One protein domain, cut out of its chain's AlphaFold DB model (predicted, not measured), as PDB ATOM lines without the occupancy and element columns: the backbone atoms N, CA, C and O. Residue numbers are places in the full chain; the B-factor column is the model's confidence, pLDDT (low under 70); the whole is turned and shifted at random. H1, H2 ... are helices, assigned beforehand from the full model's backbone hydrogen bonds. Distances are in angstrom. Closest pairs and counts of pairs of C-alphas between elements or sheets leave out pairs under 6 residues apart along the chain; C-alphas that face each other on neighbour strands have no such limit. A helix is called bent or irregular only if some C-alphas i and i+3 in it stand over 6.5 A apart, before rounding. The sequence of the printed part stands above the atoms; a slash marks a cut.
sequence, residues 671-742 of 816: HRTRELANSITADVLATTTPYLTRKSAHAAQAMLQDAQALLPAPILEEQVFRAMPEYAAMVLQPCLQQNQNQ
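Overview. This is residues 671 to 742 of the 816 residues of an uncharacterized protein of Chaetomium thermophilum (strain DSM 1495 / CBS 144.50 / IMI 039719) (UniProt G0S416). Two long helices, H1 and H2, form a helical hairpin with nearly antiparallel lines, and the shorter H3 packs slantwise on part of H1, so that the centres of the three make a triangle. The kinked H4 comes off H3 near H2 and H3, and its last residues, 737 to 742, stick out from this body as a free end. The printed part has 72 residues with four named helices, in the order H1, H2, H3, H4, and no named strand; the class is all helix. The whole is compact, with a radius of gyration of the C-alphas of 11.7 A, and its C-alphas span 33 by 30 by 18 A.

Arrangement. H1, residues 671 to 687, touches H2, residues 694 to 710, with its residues 680 to 687 alone. The two form a hairpin, running opposite ways at a shallow tilt of 7 degrees; their closest C-alphas, those of Val 684 and Ala 700, are 5.8 A apart. With residues 677 to 681 alone, H1 also touches H3, residues 713 to 723, at a steep tilt of 44 degrees and the same way; their closest C-alphas, those of Thr 681 and Val 720, are 5.5 A apart. H2 and H3 are close but not clearly touching, with the C-alphas of Gln 708 and Leu 716 closest at 7.3 A; their tilt of 37 degrees is only just steep. H4, residues 726 to 742, is close to but not clearly touching H2, with the C-alphas of Gln 701 and Leu 732 closest at 7.4 A. It is also close to but not clearly touching H3, where the C-alphas of Phe 721 and Ala 729 are closest at 6.7 A. H1 and H4 are apart. Each O i to N i+4 pair of H1 is within hydrogen-bond range, against 12 of 13 in H2, 4 of 7 in H3 and 9 of 13 in H4.

Along the chain. H1 begins at C-alpha 671, (-55.295, -12.298, -58.802), and is 24.5 A long from first to last C-alpha. H2 is 24.9 A long and begins at C-alpha 694, (-36.127, 2.816, -35.689). H3 is 15.4 A long. H4 is 25.3 A long and ends at C-alpha 742, (-26.424, 0.510, -57.829). It has a kink of 35 degrees near residue 733 and is only just irregular, with C-alphas 731 and 734 at 6.9 A.

Size, cuts and confidence. The two C-alphas farthest apart, those of His 671 and Arg 694, are 33.6 A apart. The printed part has no cut. The links from H2 to H3 and from H3 to H4 are tight, and that from H1 to H2 is short. The mean pLDDT of the printed part is 70.9, and 27 residues are under 70, among them residues 687 to 692 and 726 to 742.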
ATOM      1  N   HIS A 671     -54.486 -12.351 -60.021       71.62
ATOM      2  CA  HIS A 671     -55.295 -12.298 -58.802       71.62
ATOM      3  C   HIS A 671     -54.447 -12.518 -57.542       71.62
ATOM      4  O   HIS A 671     -54.464 -11.678 -56.649       71.62
ATOM      5  N   ARG A 672     -53.625 -13.578 -57.512       73.12
ATOM      6  CA  ARG A 672     -52.726 -13.875 -56.385       73.12
ATOM      7  C   ARG A 672     -51.666 -12.801 -56.177       73.12
ATOM      8  O   ARG A 672     -51.356 -12.476 -55.041       73.12
ATOM      9  N   THR A 673     -51.138 -12.216 -57.252       72.06
ATOM     10  CA  THR A 673     -50.205 -11.081 -57.165       72.06
ATOM     11  C   THR A 673     -50.855  -9.882 -56.472       72.06
ATOM     12  O   THR A 673     -50.212  -9.214 -55.669       72.06
ATOM     13  N   ARG A 674     -52.144  -9.634 -56.740       73.62
ATOM     14  CA  ARG A 674     -52.911  -8.557 -56.106       73.62
ATOM     15  C   ARG A 674     -53.247  -8.868 -54.643       73.62
ATOM     16  O   ARG A 674     -53.148  -7.983 -53.806       73.62
ATOM     17  N   GLU A 675     -53.599 -10.110 -54.322       74.62
ATOM     18  CA  GLU A 675     -53.826 -10.544 -52.934       74.62
ATOM     19  C   GLU A 675     -52.546 -10.469 -52.096       74.62
ATOM     20  O   GLU A 675     -52.582  -9.975 -50.972       74.62
ATOM     21  N   LEU A 676     -51.406 -10.874 -52.664       74.31
ATOM     22  CA  LEU A 676     -50.097 -10.770 -52.020       74.31
ATOM     23  C   LEU A 676     -49.714  -9.305 -51.767       74.31
ATOM     24  O   LEU A 676     -49.305  -8.966 -50.661       74.31
ATOM     25  N   ALA A 677     -49.900  -8.427 -52.758       72.50
ATOM     26  CA  ALA A 677     -49.649  -6.994 -52.603       72.50
ATOM     27  C   ALA A 677     -50.539  -6.366 -51.514       72.50
ATOM     28  O   ALA A 677     -50.050  -5.593 -50.690       72.50
ATOM     29  N   ASN A 678     -51.819  -6.748 -51.449       76.94
ATOM     30  CA  ASN A 678     -52.740  -6.287 -50.409       76.94
ATOM     31  C   ASN A 678     -52.357  -6.810 -49.014       76.94
ATOM     32  O   ASN A 678     -52.434  -6.053 -48.051       76.94
ATOM     33  N   SER A 679     -51.909  -8.068 -48.903       80.38
ATOM     34  CA  SER A 679     -51.435  -8.651 -47.637       80.38
ATOM     35  C   SER A 679     -50.182  -7.942 -47.128       80.38
ATOM     36  O   SER A 679     -50.139  -7.530 -45.976       80.38
ATOM     37  N   ILE A 680     -49.196  -7.721 -48.003       75.25
ATOM     38  CA  ILE A 680     -47.961  -6.998 -47.662       75.25
ATOM     39  C   ILE A 680     -48.286  -5.562 -47.246       75.25
ATOM     40  O   ILE A 680     -47.739  -5.058 -46.271       75.25
ATOM     41  N   THR A 681     -49.212  -4.906 -47.948       75.38
ATOM     42  CA  THR A 681     -49.654  -3.551 -47.597       75.38
ATOM     43  C   THR A 681     -50.317  -3.522 -46.219       75.38
ATOM     44  O   THR A 681     -50.006  -2.647 -45.417       75.38
ATOM     45  N   ALA A 682     -51.181  -4.493 -45.909       76.38
ATOM     46  CA  ALA A 682     -51.824  -4.601 -44.602       76.38
ATOM     47  C   ALA A 682     -50.811  -4.856 -43.472       76.38
ATOM     48  O   ALA A 682     -50.899  -4.212 -42.428       76.38
ATOM     49  N   ASP A 683     -49.817  -5.720 -43.692       75.62
ATOM     50  CA  ASP A 683     -48.784  -6.028 -42.697       75.62
ATOM     51  C   ASP A 683     -47.828  -4.850 -42.461       75.62
ATOM     52  O   ASP A 683     -47.449  -4.555 -41.321       75.62
ATOM     53  N   VAL A 684     -47.465  -4.123 -43.524       72.06
ATOM     54  CA  VAL A 684     -46.638  -2.921 -43.393       72.06
ATOM     55  C   VAL A 684     -47.415  -1.804 -42.695       72.06
ATOM     56  O   VAL A 684     -46.877  -1.158 -41.799       72.06
ATOM     57  N   LEU A 685     -48.701  -1.625 -43.004       75.62
ATOM     58  CA  LEU A 685     -49.546  -0.651 -42.306       75.62
ATOM     59  C   LEU A 685     -49.776  -1.014 -40.833       75.62
ATOM     60  O   LEU A 685     -49.779  -0.127 -39.979       75.62
ATOM     61  N   ALA A 686     -49.904  -2.303 -40.512       74.12
ATOM     62  CA  ALA A 686     -50.039  -2.783 -39.139       74.12
ATOM     63  C   ALA A 686     -48.752  -2.608 -38.311       74.12
ATOM     64  O   ALA A 686     -48.815  -2.460 -37.090       74.12
ATOM     65  N   THR A 687     -47.581  -2.596 -38.957       68.81
ATOM     66  CA  THR A 687     -46.282  -2.368 -38.296       68.81
ATOM     67  C   THR A 687     -45.899  -0.887 -38.196       68.81
ATOM     68  O   THR A 687     -45.039  -0.527 -37.384       68.81
ATOM     69  N   THR A 688     -46.566  -0.005 -38.945       62.88
ATOM     70  CA  THR A 688     -46.421   1.451 -38.826       62.88
ATOM     71  C   THR A 688     -47.408   2.029 -37.809       62.88
ATOM     72  O   THR A 688     -48.505   2.463 -38.147       62.88
ATOM     73  N   THR A 689     -47.018   2.070 -36.533       61.41
ATOM     74  CA  THR A 689     -47.688   2.913 -35.525       61.41
ATOM     75  C   THR A 689     -47.489   4.404 -35.845       61.41
ATOM     76  O   THR A 689     -46.485   4.737 -36.475       61.41
ATOM     77  N   PRO A 690     -48.351   5.329 -35.364       60.38
ATOM     78  CA  PRO A 690     -48.250   6.774 -35.644       60.38
ATOM     79  C   PRO A 690     -46.914   7.424 -35.235       60.38
ATOM     80  O   PRO A 690     -46.615   8.538 -35.655       60.38
ATOM     81  N   TYR A 691     -46.081   6.713 -34.471       57.75
ATOM     82  CA  TYR A 691     -44.673   7.031 -34.261       57.75
ATOM     83  C   TYR A 691     -43.829   5.836 -34.715       57.75
ATOM     84  O   TYR A 691     -43.815   4.781 -34.075       57.75
ATOM     85  N   LEU A 692     -43.152   5.986 -35.853       69.12
ATOM     86  CA  LEU A 692     -42.284   4.963 -36.433       69.12
ATOM     87  C   LEU A 692     -40.980   4.893 -35.623       69.12
ATOM     88  O   LEU A 692     -40.115   5.761 -35.716       69.12
ATOM     89  N   THR A 693     -40.832   3.862 -34.792       76.44
ATOM     90  CA  THR A 693     -39.558   3.596 -34.107       76.44
ATOM     91  C   THR A 693     -38.514   3.096 -35.109       76.44
ATOM     92  O   THR A 693     -38.844   2.440 -36.096       76.44
ATOM     93  N   ARG A 694     -37.223   3.315 -34.833       61.47
ATOM     94  CA  ARG A 694     -36.127   2.816 -35.689       61.47
ATOM     95  C   ARG A 694     -36.216   1.304 -35.953       61.47
ATOM     96  O   ARG A 694     -35.877   0.845 -37.038       61.47
ATOM     97  N   LYS A 695     -36.696   0.528 -34.974       67.62
ATOM     98  CA  LYS A 695     -36.864  -0.925 -35.098       67.62
ATOM     99  C   LYS A 695     -38.017  -1.298 -36.038       67.62
ATOM    100  O   LYS A 695     -37.840  -2.198 -36.852       67.62
ATOM    101  N   SER A 696     -39.158  -0.602 -35.972       72.31
ATOM    102  CA  SER A 696     -40.279  -0.843 -36.895       72.31
ATOM    103  C   SER A 696     -39.988  -0.341 -38.312       72.31
ATOM    104  O   SER A 696     -40.384  -0.998 -39.268       72.31
ATOM    105  N   ALA A 697     -39.199   0.729 -38.467       70.50
ATOM    106  CA  ALA A 697     -38.729   1.191 -39.775       70.50
ATOM    107  C   ALA A 697     -37.843   0.147 -40.481       70.50
ATOM    108  O   ALA A 697     -38.044  -0.139 -41.659       70.50
ATOM    109  N   HIS A 698     -36.904  -0.476 -39.758       69.38
ATOM    110  CA  HIS A 698     -36.077  -1.551 -40.315       69.38
ATOM    111  C   HIS A 698     -36.876  -2.831 -40.612       69.38
ATOM    112  O   HIS A 698     -36.591  -3.499 -41.601       69.38
ATOM    113  N   ALA A 699     -37.888  -3.161 -39.801       73.31
ATOM    114  CA  ALA A 699     -38.773  -4.294 -40.077       73.31
ATOM    115  C   ALA A 699     -39.606  -4.066 -41.352       73.31
ATOM    116  O   ALA A 699     -39.621  -4.926 -42.228       73.31
ATOM    117  N   ALA A 700     -40.205  -2.879 -41.513       74.69
ATOM    118  CA  ALA A 700     -40.926  -2.504 -42.731       74.69
ATOM    119  C   ALA A 700     -40.005  -2.494 -43.967       74.69
ATOM    120  O   ALA A 700     -40.400  -2.931 -45.046       74.69
ATOM    121  N   GLN A 701     -38.750  -2.058 -43.804       77.50
ATOM    122  CA  GLN A 701     -37.744  -2.097 -44.864       77.50
ATOM    123  C   GLN A 701     -37.415  -3.531 -45.306       77.50
ATOM    124  O   GLN A 701     -37.338  -3.783 -46.507       77.50
ATOM    125  N   ALA A 702     -37.244  -4.465 -44.368       77.19
ATOM    126  CA  ALA A 702     -36.993  -5.870 -44.690       77.19
ATOM    127  C   ALA A 702     -38.181  -6.495 -45.445       77.19
ATOM    128  O   ALA A 702     -37.990  -7.124 -46.480       77.19
ATOM    129  N   MET A 703     -39.416  -6.217 -45.008       77.38
ATOM    130  CA  MET A 703     -40.627  -6.705 -45.685       77.38
ATOM    131  C   MET A 703     -40.773  -6.145 -47.108       77.38
ATOM    132  O   MET A 703     -41.201  -6.858 -48.013       77.38
ATOM    133  N   LEU A 704     -40.378  -4.887 -47.340       77.56
ATOM    134  CA  LEU A 704     -40.365  -4.289 -48.679       77.56
ATOM    135  C   LEU A 704     -39.285  -4.884 -49.592       77.56
ATOM    136  O   LEU A 704     -39.508  -4.988 -50.797       77.56
ATOM    137  N   GLN A 705     -38.130  -5.272 -49.045       79.06
ATOM    138  CA  GLN A 705     -37.080  -5.954 -49.811       79.06
ATOM    139  C   GLN A 705     -37.526  -7.352 -50.244       79.06
ATOM    140  O   GLN A 705     -37.370  -7.709 -51.412       79.06
ATOM    141  N   ASP A 706     -38.172  -8.099 -49.348       79.31
ATOM    142  CA  ASP A 706     -38.754  -9.402 -49.680       79.31
ATOM    143  C   ASP A 706     -39.886  -9.255 -50.715       79.31
ATOM    144  O   ASP A 706     -39.986 -10.036 -51.662       79.31
ATOM    145  N   ALA A 707     -40.695  -8.192 -50.613       76.12
ATOM    146  CA  ALA A 707     -41.733  -7.873 -51.594       76.12
ATOM    147  C   ALA A 707     -41.164  -7.518 -52.981       76.12
ATOM    148  O   ALA A 707     -41.739  -7.917 -53.993       76.12
ATOM    149  N   GLN A 708     -40.028  -6.811 -53.050       79.50
ATOM    150  CA  GLN A 708     -39.338  -6.486 -54.308       79.50
ATOM    151  C   GLN A 708     -38.824  -7.723 -55.045       79.50
ATOM    152  O   GLN A 708     -38.760  -7.716 -56.273       79.50
ATOM    153  N   ALA A 709     -38.485  -8.791 -54.319       76.56
ATOM    154  CA  ALA A 709     -38.092 -10.058 -54.924       76.56
ATOM    155  C   ALA A 709     -39.283 -10.818 -55.544       76.56
ATOM    156  O   ALA A 709     -39.087 -11.652 -56.427       76.56
ATOM    157  N   LEU A 710     -40.513 -10.532 -55.098       78.25
ATOM    158  CA  LEU A 710     -41.721 -11.281 -55.460       78.25
ATOM    159  C   LEU A 710     -42.674 -10.518 -56.394       78.25
ATOM    160  O   LEU A 710     -43.468 -11.149 -57.096       78.25
ATOM    161  N   LEU A 711     -42.621  -9.182 -56.414       82.12
ATOM    162  CA  LEU A 711     -43.551  -8.326 -57.151       82.12
ATOM    163  C   LEU A 711     -42.834  -7.456 -58.204       82.12
ATOM    164  O   LEU A 711     -41.803  -6.852 -57.911       82.12
ATOM    165  N   PRO A 712     -43.393  -7.309 -59.422       75.12
ATOM    166  CA  PRO A 712     -42.894  -6.357 -60.413       75.12
ATOM    167  C   PRO A 712     -42.930  -4.909 -59.893       75.12
ATOM    168  O   PRO A 712     -43.938  -4.478 -59.330       75.12
ATOM    169  N   ALA A 713     -41.874  -4.135 -60.174       73.75
ATOM    170  CA  ALA A 713     -41.706  -2.739 -59.742       73.75
ATOM    171  C   ALA A 713     -42.953  -1.827 -59.875       73.75
ATOM    172  O   ALA A 713     -43.280  -1.167 -58.890       73.75
ATOM    173  N   PRO A 714     -43.704  -1.810 -61.000       74.31
ATOM    174  CA  PRO A 714     -44.860  -0.915 -61.128       74.31
ATOM    175  C   PRO A 714     -46.024  -1.270 -60.188       74.31
ATOM    176  O   PRO A 714     -46.783  -0.391 -59.798       74.31
ATOM    177  N   ILE A 715     -46.162  -2.540 -59.784       73.44
ATOM    178  CA  ILE A 715     -47.222  -2.975 -58.857       73.44
ATOM    179  C   ILE A 715     -46.879  -2.563 -57.423       73.44
ATOM    180  O   ILE A 715     -47.757  -2.137 -56.674       73.44
ATOM    181  N   LEU A 716     -45.596  -2.662 -57.057       75.75
ATOM    182  CA  LEU A 716     -45.109  -2.219 -55.755       75.75
ATOM    183  C   LEU A 716     -45.321  -0.705 -55.585       75.75
ATOM    184  O   LEU A 716     -45.820  -0.268 -54.552       75.75
ATOM    185  N   GLU A 717     -45.002   0.073 -56.623       73.44
ATOM    186  CA  GLU A 717     -45.136   1.533 -56.638       73.44
ATOM    187  C   GLU A 717     -46.600   1.994 -56.556       73.44
ATOM    188  O   GLU A 717     -46.939   2.855 -55.746       73.44
ATOM    189  N   GLU A 718     -47.501   1.379 -57.327       75.38
ATOM    190  CA  GLU A 718     -48.901   1.809 -57.386       75.38
ATOM    191  C   GLU A 718     -49.722   1.409 -56.150       75.38
ATOM    192  O   GLU A 718     -50.607   2.160 -55.735       75.38
ATOM    193  N   GLN A 719     -49.467   0.233 -55.567       74.31
ATOM    194  CA  GLN A 719     -50.330  -0.319 -54.513       74.31
ATOM    195  C   GLN A 719     -49.760  -0.139 -53.111       74.31
ATOM    196  O   GLN A 719     -50.503   0.226 -52.203       74.31
ATOM    197  N   VAL A 720     -48.454  -0.347 -52.929       70.81
ATOM    198  CA  VAL A 720     -47.849  -0.310 -51.592       70.81
ATOM    199  C   VAL A 720     -47.563   1.132 -51.176       70.81
ATOM    200  O   VAL A 720     -47.942   1.540 -50.083       70.81
ATOM    201  N   PHE A 721     -46.975   1.950 -52.055       72.19
ATOM    202  CA  PHE A 721     -46.619   3.333 -51.698       72.19
ATOM    203  C   PHE A 721     -47.820   4.270 -51.628       72.19
ATOM    204  O   PHE A 721     -47.842   5.164 -50.788       72.19
ATOM    205  N   ARG A 722     -48.845   4.048 -52.454       73.94
ATOM    206  CA  ARG A 722     -50.067   4.863 -52.435       73.94
ATOM    207  C   ARG A 722     -50.919   4.630 -51.185       73.94
ATOM    208  O   ARG A 722     -51.720   5.487 -50.827       73.94
ATOM    209  N   ALA A 723     -50.751   3.474 -50.544       67.81
ATOM    210  CA  ALA A 723     -51.416   3.122 -49.299       67.81
ATOM    211  C   ALA A 723     -50.610   3.523 -48.049       67.81
ATOM    212  O   ALA A 723     -51.180   3.554 -46.962       67.81
ATOM    213  N   MET A 724     -49.314   3.842 -48.180       74.88
ATOM    214  CA  MET A 724     -48.494   4.291 -47.053       74.88
ATOM    215  C   MET A 724     -48.779   5.752 -46.680       74.88
ATOM    216  O   MET A 724     -48.886   6.602 -47.564       74.88
ATOM    217  N   PRO A 725     -48.817   6.089 -45.377       76.44
ATOM    218  CA  PRO A 725     -48.827   7.477 -44.934       76.44
ATOM    219  C   PRO A 725     -47.616   8.254 -45.479       76.44
ATOM    220  O   PRO A 725     -46.495   7.737 -45.462       76.44
ATOM    221  N   GLU A 726     -47.814   9.511 -45.895       65.19
ATOM    222  CA  GLU A 726     -46.788  10.351 -46.550       65.19
ATOM    223  C   GLU A 726     -45.452  10.416 -45.785       65.19
ATOM    224  O   GLU A 726     -44.378  10.431 -46.388       65.19
ATOM    225  N   TYR A 727     -45.493  10.377 -44.449       59.22
ATOM    226  CA  TYR A 727     -44.288  10.427 -43.620       59.22
ATOM    227  C   TYR A 727     -43.437   9.143 -43.690       59.22
ATOM    228  O   TYR A 727     -42.214   9.216 -43.582       59.22
ATOM    229  N   ALA A 728     -44.045   7.970 -43.903       67.25
ATOM    230  CA  ALA A 728     -43.320   6.708 -44.075       67.25
ATOM    231  C   ALA A 728     -42.687   6.620 -45.474       67.25
ATOM    232  O   ALA A 728     -41.549   6.163 -45.615       67.25
ATOM    233  N   ALA A 729     -43.385   7.142 -46.491       68.19
ATOM    234  CA  ALA A 729     -42.864   7.252 -47.850       68.19
ATOM    235  C   ALA A 729     -41.606   8.140 -47.901       68.19
ATOM    236  O   ALA A 729     -40.592   7.728 -48.464       68.19
ATOM    237  N   MET A 730     -41.614   9.291 -47.213       68.06
ATOM    238  CA  MET A 730     -40.454  10.193 -47.141       68.06
ATOM    239  C   MET A 730     -39.188   9.547 -46.557       68.06
ATOM    240  O   MET A 730     -38.083   9.884 -46.976       68.06
ATOM    241  N   VAL A 731     -39.322   8.632 -45.591       67.94
ATOM    242  CA  VAL A 731     -38.166   7.999 -44.929       67.94
ATOM    243  C   VAL A 731     -37.602   6.836 -45.755       67.94
ATOM    244  O   VAL A 731     -36.393   6.606 -45.748       67.94
ATOM    245  N   LEU A 732     -38.449   6.107 -46.485       65.69
ATOM    246  CA  LEU A 732     -38.053   4.886 -47.199       65.69
ATOM    247  C   LEU A 732     -37.631   5.133 -48.659       65.69
ATOM    248  O   LEU A 732     -36.800   4.391 -49.191       65.69
ATOM    249  N   GLN A 733     -38.142   6.188 -49.298       67.62
ATOM    250  CA  GLN A 733     -37.886   6.504 -50.710       67.62
ATOM    251  C   GLN A 733     -36.404   6.801 -51.043       67.62
ATOM    252  O   GLN A 733     -35.910   6.243 -52.028       67.62
ATOM    253  N   PRO A 734     -35.631   7.558 -50.230       62.53
ATOM    254  CA  PRO A 734     -34.219   7.834 -50.528       62.53
ATOM    255  C   PRO A 734     -33.335   6.575 -50.528       62.53
ATOM    256  O   PRO A 734     -32.395   6.459 -51.314       62.53
ATOM    257  N   CYS A 735     -33.657   5.601 -49.673       53.19
ATOM    258  CA  CYS A 735     -32.877   4.374 -49.505       53.19
ATOM    259  C   CYS A 735     -33.041   3.415 -50.703       53.19
ATOM    260  O   CYS A 735     -32.090   2.761 -51.131       53.19
ATOM    261  N   LEU A 736     -34.234   3.370 -51.308       58.72
ATOM    262  CA  LEU A 736     -34.495   2.559 -52.504       58.72
ATOM    263  C   LEU A 736     -33.913   3.175 -53.778       58.72
ATOM    264  O   LEU A 736     -33.430   2.445 -54.646       58.72
ATOM    265  N   GLN A 737     -33.890   4.507 -53.868       66.00
ATOM    266  CA  GLN A 737     -33.275   5.212 -54.991       66.00
ATOM    267  C   GLN A 737     -31.761   4.956 -55.058       66.00
ATOM    268  O   GLN A 737     -31.205   4.765 -56.139       66.00
ATOM    269  N   GLN A 738     -31.104   4.823 -53.902       61.59
ATOM    270  CA  GLN A 738     -29.700   4.412 -53.818       61.59
ATOM    271  C   GLN A 738     -29.461   2.996 -54.380       61.59
ATOM    272  O   GLN A 738     -28.453   2.759 -55.044       61.59
ATOM    273  N   ASN A 739     -30.400   2.069 -54.176       55.94
ATOM    274  CA  ASN A 739     -30.273   0.680 -54.626       55.94
ATOM    275  C   ASN A 739     -30.585   0.518 -56.131       55.94
ATOM    276  O   ASN A 739     -29.896  -0.212 -56.848       55.94
ATOM    277  N   GLN A 740     -31.558   1.272 -56.660       65.44
ATOM    278  CA  GLN A 740     -31.796   1.350 -58.109       65.44
ATOM    279  C   GLN A 740     -30.582   1.918 -58.859       65.44
ATOM    280  O   GLN A 740     -30.211   1.384 -59.907       65.44
ATOM    281  N   ASN A 741     -29.913   2.928 -58.295       62.84
ATOM    282  CA  ASN A 741     -28.679   3.478 -58.860       62.84
ATOM    283  C   ASN A 741     -27.535   2.445 -58.872       62.84
ATOM    284  O   ASN A 741     -26.793   2.366 -59.849       62.84
ATOM    285  N   GLN A 742     -27.420   1.592 -57.845       58.03
ATOM    286  CA  GLN A 742     -26.424   0.510 -57.829       58.03
ATOM    287  C   GLN A 742     -26.676  -0.546 -58.918       58.03
ATOM    288  O   GLN A 742     -25.740  -0.933 -59.620       58.03
TER     289      GLN A 742